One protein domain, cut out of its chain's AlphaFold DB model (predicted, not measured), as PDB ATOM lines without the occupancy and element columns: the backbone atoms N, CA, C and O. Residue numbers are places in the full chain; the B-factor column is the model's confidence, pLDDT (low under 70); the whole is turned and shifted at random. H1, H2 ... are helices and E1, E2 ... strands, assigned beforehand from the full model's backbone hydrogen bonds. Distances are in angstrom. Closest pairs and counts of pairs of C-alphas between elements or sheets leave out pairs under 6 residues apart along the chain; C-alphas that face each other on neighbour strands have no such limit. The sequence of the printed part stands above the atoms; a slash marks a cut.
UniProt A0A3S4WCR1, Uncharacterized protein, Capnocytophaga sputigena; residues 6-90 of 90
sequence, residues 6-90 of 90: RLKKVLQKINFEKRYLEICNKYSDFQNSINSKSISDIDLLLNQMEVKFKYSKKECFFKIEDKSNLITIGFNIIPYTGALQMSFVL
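AT A GLANCE: This is residues 6 to 90 of the 90 residues of an uncharacterized protein of Capnocytophaga sputigena (UniProt A0A3S4WCR1). A twisted sheet of four strands has one helix, H3, over one face toward the E1 end, while two helices, H1 and H2, make a cornered arm away from the sheet, with open space between. Residues 9 to 15 and 17 to 32 of this arm stand free. The printed part has 85 residues with three named helices, then four named strands; the sheet's order is E1 E2 E3 E4, antiparallel, and the class is mixed. It is only just loose, close to compact, with a radius of gyration of the C-alphas of 14.4 A and spans of 39 by 30 by 23 A.

IN THESE COORDINATES: H1, residues 6 to 13, begins at C-alpha 6 (6.963, 59.974, -95.425). H2, residues 16 to 27, measures 16.3 A, and H3, residues 39 to 48, 14.3 A. E1 is residues 53 to 56; E2, residues 61 to 68, measures 22.3 A; E3, residues 71 to 78, 22.5 A. E4, residues 83 to 89, measures 19.5 A and ends at C-alpha 89 (5.435, 68.594, -87.177).

HOW THE PARTS SIT: The strands form a meander, each the antiparallel neighbour of the one before, in three hairpins. N 54 and O 63 of E1 and E2 are 2.9 A apart, N 64 and O 75 of E2 and E3 2.8 A, and N 76 and O 85 of E3 and E4 2.8 A, within hydrogen-bond range. H3 is on the sheet at a height of 9.9 A, along the strands; its closest C-alphas to E1 are Leu 46 and Phe 53, 7.4 A. H1 and H2 are not on the sheet; they are close but not clearly touching, C-alphas Leu 11 and Glu 17 being closest at 7.9 A, at a steep tilt of 63 degrees. In H1, H2 and H3 every O i to N i+4 pair is within hydrogen-bond range.

THE WHOLE: The C-alphas farthest apart, Lys 13 and Ser 40, are 39.2 A apart. The printed part has no cut; the link from H2 to H3 is long. Residues 28 to 37, 80 to 83 and 89 to 90 have pLDDT under 70.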
ATOM      1  N   ARG A   6       5.678  59.421 -94.981       84.62
ATOM      2  CA  ARG A   6       6.963  59.974 -95.425       84.62
ATOM      3  C   ARG A   6       7.925  60.068 -94.248       84.62
ATOM      4  O   ARG A   6       9.061  59.613 -94.364       84.62
ATOM      5  N   LEU A   7       7.447  60.551 -93.098       81.06
ATOM      6  CA  LEU A   7       8.231  60.602 -91.861       81.06
ATOM      7  C   LEU A   7       8.657  59.203 -91.425       81.06
ATOM      8  O   LEU A   7       9.830  58.973 -91.145       81.06
ATOM      9  N   LYS A   8       7.721  58.246 -91.445       85.06
ATOM     10  CA  LYS A   8       7.993  56.852 -91.077       85.06
ATOM     11  C   LYS A   8       9.148  56.264 -91.891       85.06
ATOM     12  O   LYS A   8      10.047  55.659 -91.314       85.06
ATOM     13  N   LYS A   9       9.162  56.491 -93.211       87.50
ATOM     14  CA  LYS A   9      10.249  56.031 -94.093       87.50
ATOM     15  C   LYS A   9      11.596  56.656 -93.728       87.50
ATOM     16  O   LYS A   9      12.602  55.952 -93.712       87.50
ATOM     17  N   VAL A  10      11.626  57.953 -93.417       87.00
ATOM     18  CA  VAL A  10      12.858  58.643 -92.999       87.00
ATOM     19  C   VAL A  10      13.366  58.089 -91.667       87.00
ATOM     20  O   VAL A  10      14.532  57.708 -91.587       87.00
ATOM     21  N   LEU A  11      12.495  57.969 -90.658       86.69
ATOM     22  CA  LEU A  11      12.844  57.451 -89.328       86.69
ATOM     23  C   LEU A  11      13.383  56.013 -89.387       86.69
ATOM     24  O   LEU A  11      14.367  55.696 -88.722       86.69
ATOM     25  N   GLN A  12      12.786  55.161 -90.228       88.94
ATOM     26  CA  GLN A  12      13.280  53.804 -90.474       88.94
ATOM     27  C   GLN A  12      14.647  53.812 -91.169       88.94
ATOM     28  O   GLN A  12      15.556  53.109 -90.732       88.94
ATOM     29  N   LYS A  13      14.827  54.640 -92.208       93.44
ATOM     30  CA  LYS A  13      16.087  54.731 -92.964       93.44
ATOM     31  C   LYS A  13      17.270  55.150 -92.088       93.44
ATOM     32  O   LYS A  13      18.381  54.678 -92.308       93.44
ATOM     33  N   ILE A  14      17.043  56.020 -91.105       90.25
ATOM     34  CA  ILE A  14      18.091  56.471 -90.177       90.25
ATOM     35  C   ILE A  14      18.232  55.583 -88.936       90.25
ATOM     36  O   ILE A  14      19.032  55.916 -88.065       90.25
ATOM     37  N   ASN A  15      17.451  54.503 -88.834       90.06
ATOM     38  CA  ASN A  15      17.353  53.652 -87.652       90.06
ATOM     39  C   ASN A  15      17.143  54.468 -86.361       90.06
ATOM     40  O   ASN A  15      17.910  54.370 -85.401       90.06
ATOM     41  N   PHE A  16      16.129  55.341 -86.392       87.38
ATOM     42  CA  PHE A  16      15.881  56.333 -85.347       87.38
ATOM     43  C   PHE A  16      15.797  55.706 -83.956       87.38
ATOM     44  O   PHE A  16      16.421  56.218 -83.038       87.38
ATOM     45  N   GLU A  17      15.088  54.583 -83.817       86.25
ATOM     46  CA  GLU A  17      14.915  53.884 -82.541       86.25
ATOM     47  C   GLU A  17      16.258  53.529 -81.898       86.25
ATOM     48  O   GLU A  17      16.514  53.911 -80.757       86.25
ATOM     49  N   LYS A  18      17.154  52.878 -82.652       91.56
ATOM     50  CA  LYS A  18      18.476  52.498 -82.146       91.56
ATOM     51  C   LYS A  18      19.292  53.724 -81.738       91.56
ATOM     52  O   LYS A  18      19.868  53.744 -80.657       91.56
ATOM     53  N   ARG A  19      19.315  54.760 -82.583       88.44
ATOM     54  CA  ARG A  19      20.084  55.988 -82.315       88.44
ATOM     55  C   ARG A  19      19.536  56.751 -81.113       88.44
ATOM     56  O   ARG A  19      20.309  57.257 -80.309       88.44
ATOM     57  N   TYR A  20      18.214  56.824 -80.987       83.81
ATOM     58  CA  TYR A  20      17.552  57.441 -79.847       83.81
ATOM     59  C   TYR A  20      17.884  56.684 -78.558       83.81
ATOM     60  O   TYR A  20      18.312  57.301 -77.590       83.81
ATOM     61  N   LEU A  21      17.797  55.349 -78.574       84.12
ATOM     62  CA  LEU A  21      18.159  54.511 -77.432       84.12
ATOM     63  C   LEU A  21      19.633  54.668 -77.034       84.12
ATOM     64  O   LEU A  21      19.933  54.773 -75.850       84.12
ATOM     65  N   GLU A  22      20.558  54.723 -77.995       88.12
ATOM     66  CA  GLU A  22      21.985  54.961 -77.731       88.12
ATOM     67  C   GLU A  22      22.231  56.324 -77.068       88.12
ATOM     68  O   GLU A  22      23.008  56.413 -76.118       88.12
ATOM     69  N   ILE A  23      21.551  57.378 -77.529       83.81
ATOM     70  CA  ILE A  23      21.619  58.715 -76.922       83.81
ATOM     71  C   ILE A  23      21.055  58.678 -75.502       83.81
ATOM     72  O   ILE A  23      21.706  59.173 -74.582       83.81
ATOM     73  N   CYS A  24      19.887  58.061 -75.308       78.88
ATOM     74  CA  CYS A  24      19.303  57.886 -73.986       78.88
ATOM     75  C   CYS A  24      20.267  57.131 -73.071       78.88
ATOM     76  O   CYS A  24      20.587  57.630 -72.011       78.88
ATOM     77  N   ASN A  25      20.828  55.998 -73.478       81.75
ATOM     78  CA  ASN A  25      21.741  55.243 -72.616       81.75
ATOM     79  C   ASN A  25      23.047  55.991 -72.315       81.75
ATOM     80  O   ASN A  25      23.610  55.823 -71.239       81.75
ATOM     81  N   LYS A  26      23.541  56.806 -73.253       84.00
ATOM     82  CA  LYS A  26      24.786  57.559 -73.074       84.00
ATOM     83  C   LYS A  26      24.631  58.757 -72.135       84.00
ATOM     84  O   LYS A  26      25.568  59.072 -71.410       84.00
ATOM     85  N   TYR A  27      23.495  59.449 -72.201       78.19
ATOM     86  CA  TYR A  27      23.292  60.724 -71.505       78.19
ATOM     87  C   TYR A  27      22.200  60.679 -70.436       78.19
ATOM     88  O   TYR A  27      22.020  61.659 -69.718       78.19
ATOM     89  N   SER A  28      21.443  59.588 -70.331       69.19
ATOM     90  CA  SER A  28      20.423  59.458 -69.300       69.19
ATOM     91  C   SER A  28      21.088  59.175 -67.970       69.19
ATOM     92  O   SER A  28      21.675  58.120 -67.740       69.19
ATOM     93  N   ASP A  29      20.938  60.136 -67.076       68.06
ATOM     94  CA  ASP A  29      21.283  59.993 -65.681       68.06
ATOM     95  C   ASP A  29      20.025  59.607 -64.896       68.06
ATOM     96  O   ASP A  29      19.397  60.423 -64.222       68.06
ATOM     97  N   PHE A  30      19.598  58.350 -65.053       65.25
ATOM     98  CA  PHE A  30      18.435  57.825 -64.331       65.25
ATOM     99  C   PHE A  30      18.627  57.884 -62.810       65.25
ATOM    100  O   PHE A  30      17.652  58.054 -62.078       65.25
ATOM    101  N   GLN A  31      19.866  57.748 -62.328       59.88
ATOM    102  CA  GLN A  31      20.160  57.752 -60.895       59.88
ATOM    103  C   GLN A  31      20.027  59.148 -60.287       59.88
ATOM    104  O   GLN A  31      19.448  59.272 -59.212       59.88
ATOM    105  N   ASN A  32      20.453  60.194 -61.001       60.38
ATOM    106  CA  ASN A  32      20.195  61.588 -60.622       60.38
ATOM    107  C   ASN A  32      18.929  62.143 -61.283       60.38
ATOM    108  O   ASN A  32      18.803  63.356 -61.491       60.38
ATOM    109  N   SER A  33      17.989  61.255 -61.629       60.22
ATOM    110  CA  SER A  33      16.721  61.668 -62.207       60.22
ATOM    111  C   SER A  33      16.058  62.686 -61.292       60.22
ATOM    112  O   SER A  33      16.010  62.578 -60.065       60.22
ATOM    113  N   ILE A  34      15.592  63.742 -61.936       58.81
ATOM    114  CA  ILE A  34      14.938  64.859 -61.293       58.81
ATOM    115  C   ILE A  34      13.593  64.359 -60.746       58.81
ATOM    116  O   ILE A  34      12.578  64.352 -61.438       58.81
ATOM    117  N   ASN A  35      13.580  63.911 -59.493       54.22
ATOM    118  CA  ASN A  35      12.344  63.639 -58.776       54.22
ATOM    119  C   ASN A  35      11.816  64.968 -58.237       54.22
ATOM    120  O   ASN A  35      12.462  65.615 -57.417       54.22
ATOM    121  N   SER A  36      10.632  65.380 -58.695       55.50
ATOM    122  CA  SER A  36       9.875  66.521 -58.153       55.50
ATOM    123  C   SER A  36      10.527  67.909 -58.257       55.50
ATOM    124  O   SER A  36      10.344  68.735 -57.365       55.50
ATOM    125  N   LYS A  37      11.255  68.224 -59.340       61.22
ATOM    126  CA  LYS A  37      11.685  69.619 -59.519       61.22
ATOM    127  C   LYS A  37      10.477  70.533 -59.658       61.22
ATOM    128  O   LYS A  37       9.539  70.271 -60.414       61.22
ATOM    129  N   SER A  38      10.537  71.627 -58.915       73.31
ATOM    130  CA  SER A  38       9.604  72.727 -59.058       73.31
ATOM    131  C   SER A  38       9.705  73.288 -60.480       73.31
ATOM    132  O   SER A  38      10.743  73.177 -61.136       73.31
ATOM    133  N   ILE A  39       8.637  73.920 -60.972       79.88
ATOM    134  CA  ILE A  39       8.656  74.652 -62.252       79.88
ATOM    135  C   ILE A  39       9.891  75.575 -62.310       79.88
ATOM    136  O   ILE A  39      10.555  75.635 -63.337       79.88
ATOM    137  N   SER A  40      10.258  76.207 -61.188       83.31
ATOM    138  CA  SER A  40      11.445  77.060 -61.061       83.31
ATOM    139  C   SER A  40      12.769  76.362 -61.368       83.31
ATOM    140  O   SER A  40      13.626  76.967 -62.003       83.31
ATOM    141  N   ASP A  41      12.957  75.106 -60.965       82.44
ATOM    142  CA  ASP A  41      14.240  74.432 -61.187       82.44
ATOM    143  C   ASP A  41      14.414  74.005 -62.651       82.44
ATOM    144  O   ASP A  41      15.533  73.973 -63.166       82.44
ATOM    145  N   ILE A  42      13.311  73.659 -63.328       83.38
ATOM    146  CA  ILE A  42      13.324  73.367 -64.768       83.38
ATOM    147  C   ILE A  42      13.513  74.663 -65.556       83.38
ATOM    148  O   ILE A  42      14.319  74.690 -66.480       83.38
ATOM    149  N   ASP A  43      12.832  75.741 -65.168       86.50
ATOM    150  CA  ASP A  43      13.006  77.066 -65.771       86.50
ATOM    151  C   ASP A  43      14.467  77.536 -65.676       86.50
ATOM    152  O   ASP A  43      15.071  77.899 -66.685       86.50
ATOM    153  N   LEU A  44      15.081  77.423 -64.491       87.25
ATOM    154  CA  LEU A  44      16.491  77.750 -64.279       87.25
ATOM    155  C   LEU A  44      17.418  76.902 -65.161       87.25
ATOM    156  O   LEU A  44      18.315  77.450 -65.797       87.25
ATOM    157  N   LEU A  45      17.190  75.585 -65.227       85.69
ATOM    158  CA  LEU A  45      17.983  74.680 -66.061       85.69
ATOM    159  C   LEU A  45      17.901  75.067 -67.544       85.69
ATOM    160  O   LEU A  45      18.925  75.153 -68.215       85.69
ATOM    161  N   LEU A  46      16.697  75.315 -68.060       87.38
ATOM    162  CA  LEU A  46      16.510  75.671 -69.466       87.38
ATOM    163  C   LEU A  46      17.127  77.036 -69.799       87.38
ATOM    164  O   LEU A  46      17.711  77.190 -70.870       87.38
ATOM    165  N   ASN A  47      17.069  77.992 -68.869       88.50
ATOM    166  CA  ASN A  47      17.771  79.269 -69.000       88.50
ATOM    167  C   ASN A  47      19.299  79.080 -69.027       88.50
ATOM    168  O   ASN A  47      19.964  79.680 -69.866       88.50
ATOM    169  N   GLN A  48      19.861  78.222 -68.165       88.94
ATOM    170  CA  GLN A  48      21.298  77.900 -68.150       88.94
ATOM    171  C   GLN A  48      21.770  77.195 -69.427       88.94
ATOM    172  O   GLN A  48      22.915  77.360 -69.834       88.94
ATOM    173  N   MET A  49      20.896  76.408 -70.055       85.56
ATOM    174  CA  MET A  49      21.161  75.762 -71.343       85.56
ATOM    175  C   MET A  49      21.008  76.714 -72.540       85.56
ATOM    176  O   MET A  49      21.202  76.281 -73.673       85.56
ATOM    177  N   GLU A  50      20.627  77.975 -72.306       87.88
ATOM    178  CA  GLU A  50      20.424  79.011 -73.328       87.88
ATOM    179  C   GLU A  50      19.425  78.608 -74.433       87.88
ATOM    180  O   GLU A  50      19.479  79.088 -75.569       87.88
ATOM    181  N   VAL A  51      18.470  77.728 -74.111       85.69
ATOM    182  CA  VAL A  51      17.440  77.287 -75.058       85.69
ATOM    183  C   VAL A  51      16.216  78.193 -74.995       85.69
ATOM    184  O   VAL A  51      15.816  78.666 -73.936       85.69
ATOM    185  N   LYS A  52      15.558  78.424 -76.136       89.25
ATOM    186  CA  LYS A  52      14.265  79.122 -76.160       89.25
ATOM    187  C   LYS A  52      13.151  78.156 -75.775       89.25
ATOM    188  O   LYS A  52      12.939  77.153 -76.455       89.25
ATOM    189  N   PHE A  53      12.397  78.489 -74.734       91.31
ATOM    190  CA  PHE A  53      11.287  77.666 -74.262       91.31
ATOM    191  C   PHE A  53      10.066  78.502 -73.863       91.31
ATOM    192  O   PHE A  53      10.135  79.721 -73.703       91.31
ATOM    193  N   LYS A  54       8.917  77.837 -73.724       91.50
ATOM    194  CA  LYS A  54       7.668  78.413 -73.208       91.50
ATOM    195  C   LYS A  54       7.036  77.467 -72.202       91.50
ATOM    196  O   LYS A  54       6.884  76.288 -72.494       91.50
ATOM    197  N   TYR A  55       6.595  77.980 -71.060       89.62
ATOM    198  CA  TYR A  55       5.809  77.195 -70.110       89.62
ATOM    199  C   TYR A  55       4.303  77.377 -70.354       89.62
ATOM    200  O   TYR A  55       3.785  78.495 -70.296       89.62
ATOM    201  N   SER A  56       3.587  76.282 -70.617       87.19
ATOM    202  CA  SER A  56       2.125  76.277 -70.717       87.19
ATOM    203  C   SER A  56       1.526  76.044 -69.335       87.19
ATOM    204  O   SER A  56       1.484  74.915 -68.857       87.19
ATOM    205  N   LYS A  57       1.012  77.096 -68.687       83.50
ATOM    206  CA  LYS A  57       0.340  76.965 -67.377       83.50
ATOM    207  C   LYS A  57      -0.905  76.077 -67.433       83.50
ATOM    208  O   LYS A  57      -1.218  75.417 -66.454       83.50
ATOM    209  N   LYS A  58      -1.620  76.088 -68.562       84.62
ATOM    210  CA  LYS A  58      -2.852  75.310 -68.756       84.62
ATOM    211  C   LYS A  58      -2.562  73.818 -68.893       84.62
ATOM    212  O   LYS A  58      -3.319  73.003 -68.384       84.62
ATOM    213  N   GLU A  59      -1.498  73.481 -69.614       81.38
ATOM    214  CA  GLU A  59      -1.153  72.091 -69.924       81.38
ATOM    215  C   GLU A  59      -0.022  71.550 -69.038       81.38
ATOM    216  O   GLU A  59       0.315  70.374 -69.120       81.38
ATOM    217  N   CYS A  60       0.526  72.392 -68.156       83.94
ATOM    218  CA  CYS A  60       1.528  72.049 -67.154       83.94
ATOM    219  C   CYS A  60       2.810  71.423 -67.731       83.94
ATOM    220  O   CYS A  60       3.363  70.493 -67.146       83.94
ATOM    221  N   PHE A  61       3.307  71.937 -68.862       87.69
ATOM    222  CA  PHE A  61       4.578  71.502 -69.450       87.69
ATOM    223  C   PHE A  61       5.403  72.659 -70.021       87.69
ATOM    224  O   PHE A  61       4.871  73.694 -70.435       87.69
ATOM    225  N   PHE A  62       6.719  72.461 -70.069       88.50
ATOM    226  CA  PHE A  62       7.644  73.309 -70.816       88.50
ATOM    227  C   PHE A  62       7.735  72.824 -72.251       88.50
ATOM    228  O   PHE A  62       7.905  71.632 -72.479       88.50
ATOM    229  N   LYS A  63       7.645  73.741 -73.208       90.69
ATOM    230  CA  LYS A  63       7.766  73.484 -74.636       90.69
ATOM    231  C   LYS A  63       9.043  74.114 -75.165       90.69
ATOM    232  O   LYS A  63       9.211  75.328 -75.056       90.69
ATOM    233  N   ILE A  64       9.897  73.307 -75.771       89.69
ATOM    234  CA  ILE A  64      11.068  73.741 -76.533       89.69
ATOM    235  C   ILE A  64      10.766  73.414 -77.988       89.69
ATOM    236  O   ILE A  64      10.448  72.270 -78.298       89.69
ATOM    237  N   GLU A  65      10.825  74.400 -78.874       89.25
ATOM    238  CA  GLU A  65      10.586  74.198 -80.303       89.25
ATOM    239  C   GLU A  65      11.754  74.747 -81.096       89.25
ATOM    240  O   GLU A  65      12.143  75.901 -80.918       89.25
ATOM    241  N   ASP A  66      12.249  73.929 -82.015       84.75
ATOM    242  CA  ASP A  66      13.201  74.348 -83.024       84.75
ATOM    243  C   ASP A  66      12.613  74.122 -84.419       84.75
ATOM    244  O   ASP A  66      11.981  73.099 -84.704       84.75
ATOM    245  N   LYS A  67      12.783  75.117 -85.286       82.88
ATOM    246  CA  LYS A  67      12.239  75.122 -86.643       82.88
ATOM    247  C   LYS A  67      13.387  75.036 -87.629       82.88
ATOM    248  O   LYS A  67      14.097  76.012 -87.846       82.88
ATOM    249  N   SER A  68      13.497  73.891 -88.290       75.69
ATOM    250  CA  SER A  68      14.448  73.676 -89.373       75.69
ATOM    251  C   SER A  68      13.689  73.491 -90.685       75.69
ATOM    252  O   SER A  68      13.241  72.388 -91.003       75.69
ATOM    253  N   ASN A  69      13.570  74.571 -91.462       77.81
ATOM    254  CA  ASN A  69      12.937  74.644 -92.786       77.81
ATOM    255  C   ASN A  69      11.547  73.982 -92.873       77.81
ATOM    256  O   ASN A  69      10.533  74.646 -92.688       77.81
ATOM    257  N   LEU A  70      11.513  72.685 -93.187       77.12
ATOM    258  CA  LEU A  70      10.307  71.887 -93.433       77.12
ATOM    259  C   LEU A  70       9.822  71.119 -92.198       77.12
ATOM    260  O   LEU A  70       8.838  70.398 -92.286       77.12
ATOM    261  N   ILE A  71      10.542  71.184 -91.076       75.75
ATOM    262  CA  ILE A  71      10.233  70.390 -89.888       75.75
ATOM    263  C   ILE A  71      10.321  71.284 -88.659       75.75
ATOM    264  O   ILE A  71      11.330  71.950 -88.423       75.75
ATOM    265  N   THR A  72       9.266  71.267 -87.851       80.12
ATOM    266  CA  THR A  72       9.318  71.753 -86.473       80.12
ATOM    267  C   THR A  72       9.543  70.561 -85.554       80.12
ATOM    268  O   THR A  72       8.750  69.617 -85.541       80.12
ATOM    269  N   ILE A  73      10.636  70.597 -84.800       82.19
ATOM    270  CA  ILE A  73      10.953  69.620 -83.761       82.19
ATOM    271  C   ILE A  73      10.566  70.251 -82.429       82.19
ATOM    272  O   ILE A  73      11.006  71.353 -82.112       82.19
ATOM    273  N   GLY A  74       9.726  69.566 -81.659       85.19
ATOM    274  CA  GLY A  74       9.270  70.033 -80.356       85.19
ATOM    275  C   GLY A  74       9.579  69.030 -79.254       85.19
ATOM    276  O   GLY A  74       9.320  67.838 -79.420       85.19
ATOM    277  N   PHE A  75      10.060  69.509 -78.114       85.75
ATOM    278  CA  PHE A  75      10.186  68.741 -76.881       85.75
ATOM    279  C   PHE A  75       9.269  69.329 -75.815       85.75
ATOM    280  O   PHE A  75       9.324  70.529 -75.540       85.75
ATOM    281  N   ASN A  76       8.457  68.476 -75.196       86.31
ATOM    282  CA  ASN A  76       7.669  68.828 -74.025       86.31
ATOM    283  C   ASN A  76       8.293  68.180 -72.785       86.31
ATOM    284  O   ASN A  76       8.516  66.969 -72.774       86.31
ATOM    285  N   ILE A  77       8.543  68.970 -71.742       85.06
ATOM    286  CA  ILE A  77       8.992  68.492 -70.429       85.06
ATOM    287  C   ILE A  77       7.827  68.655 -69.457       85.06
ATOM    288  O   ILE A  77       7.394  69.780 -69.195       85.06
ATOM    289  N   ILE A  78       7.328  67.541 -68.923       82.19
ATOM    290  CA  ILE A  78       6.261  67.526 -67.919       82.19
ATOM    291  C   ILE A  78       6.915  67.498 -66.528       82.19
ATOM    292  O   ILE A  78       7.468  66.464 -66.148       82.19
ATOM    293  N   PRO A  79       6.855  68.588 -65.739       72.88
ATOM    294  CA  PRO A  79       7.588  68.708 -64.475       72.88
ATOM    295  C   PRO A  79       7.209  67.640 -63.450       72.88
ATOM    296  O   PRO A  79       8.059  67.107 -62.746       72.88
ATOM    297  N   TYR A  80       5.919  67.315 -63.386       68.31
ATOM    298  CA  TYR A  80       5.344  66.475 -62.337       68.31
ATOM    299  C   TYR A  80       5.621  64.985 -62.523       68.31
ATOM    300  O   TYR A  80       5.646  64.239 -61.551       68.31
ATOM    301  N   THR A  81       5.808  64.549 -63.767       68.12
ATOM    302  CA  THR A  81       6.072  63.144 -64.100       68.12
ATOM    303  C   THR A  81       7.509  62.917 -64.554       68.12
ATOM    304  O   THR A  81       7.899  61.773 -64.763       68.12
ATOM    305  N   GLY A  82       8.282  63.988 -64.764       63.50
ATOM    306  CA  GLY A  82       9.603  63.918 -65.388       63.50
ATOM    307  C   GLY A  82       9.564  63.436 -66.842       63.50
ATOM    308  O   GLY A  82      10.608  63.126 -67.412       63.50
ATOM    309  N   ALA A  83       8.378  63.340 -67.455       68.00
ATOM    310  CA  ALA A  83       8.235  62.793 -68.794       68.00
ATOM    311  C   ALA A  83       8.727  63.793 -69.847       68.00
ATOM    312  O   ALA A  83       8.273  64.941 -69.899       68.00
ATOM    313  N   LEU A  84       9.619  63.320 -70.719       73.75
ATOM    314  CA  LEU A  84      10.019  64.009 -71.938       73.75
ATOM    315  C   LEU A  84       9.209  63.449 -73.110       73.75
ATOM    316  O   LEU A  84       9.323  62.269 -73.443       73.75
ATOM    317  N   GLN A  85       8.411  64.290 -73.758       76.19
ATOM    318  CA  GLN A  85       7.704  63.931 -74.983       76.19
ATOM    319  C   GLN A  85       8.357  64.630 -76.173       76.19
ATOM    320  O   GLN A  85       8.442  65.854 -76.215       76.19
ATOM    321  N   MET A  86       8.761  63.851 -77.174       78.38
ATOM    322  CA  MET A  86       9.245  64.376 -78.448       78.38
ATOM    323  C   MET A  86       8.098  64.442 -79.463       78.38
ATOM    324  O   MET A  86       7.287  63.521 -79.569       78.38
ATOM    325  N   SER A  87       8.033  65.534 -80.217       73.69
ATOM    326  CA  SER A  87       7.029  65.790 -81.246       73.69
ATOM    327  C   SER A  87       7.691  66.283 -82.531       73.69
ATOM    328  O   SER A  87       8.671  67.027 -82.499       73.69
ATOM    329  N   PHE A  88       7.145  65.856 -83.666       73.88
ATOM    330  CA  PHE A  88       7.561  66.303 -84.990       73.88
ATOM    331  C   PHE A  88       6.333  66.825 -85.721       73.88
ATOM    332  O   PHE A  88       5.312  66.137 -85.778       73.88
ATOM    333  N   VAL A  89       6.445  68.019 -86.288       69.38
ATOM    334  CA  VAL A  89       5.435  68.594 -87.177       69.38
ATOM    335  C   VAL A  89       6.108  68.850 -88.521       69.38
ATOM    336  O   VAL A  89       7.103  69.575 -88.580       69.38
ATOM    337  N   LEU A  90       5.596  68.188 -89.560       61.50
ATOM    338  CA  LEU A  90       5.981  68.346 -90.967       61.50
ATOM    339  C   LEU A  90       5.091  69.379 -91.657       61.50
ATOM    340  O   LEU A  90       3.896  69.435 -91.286       61.50
TER     341      LEU A  90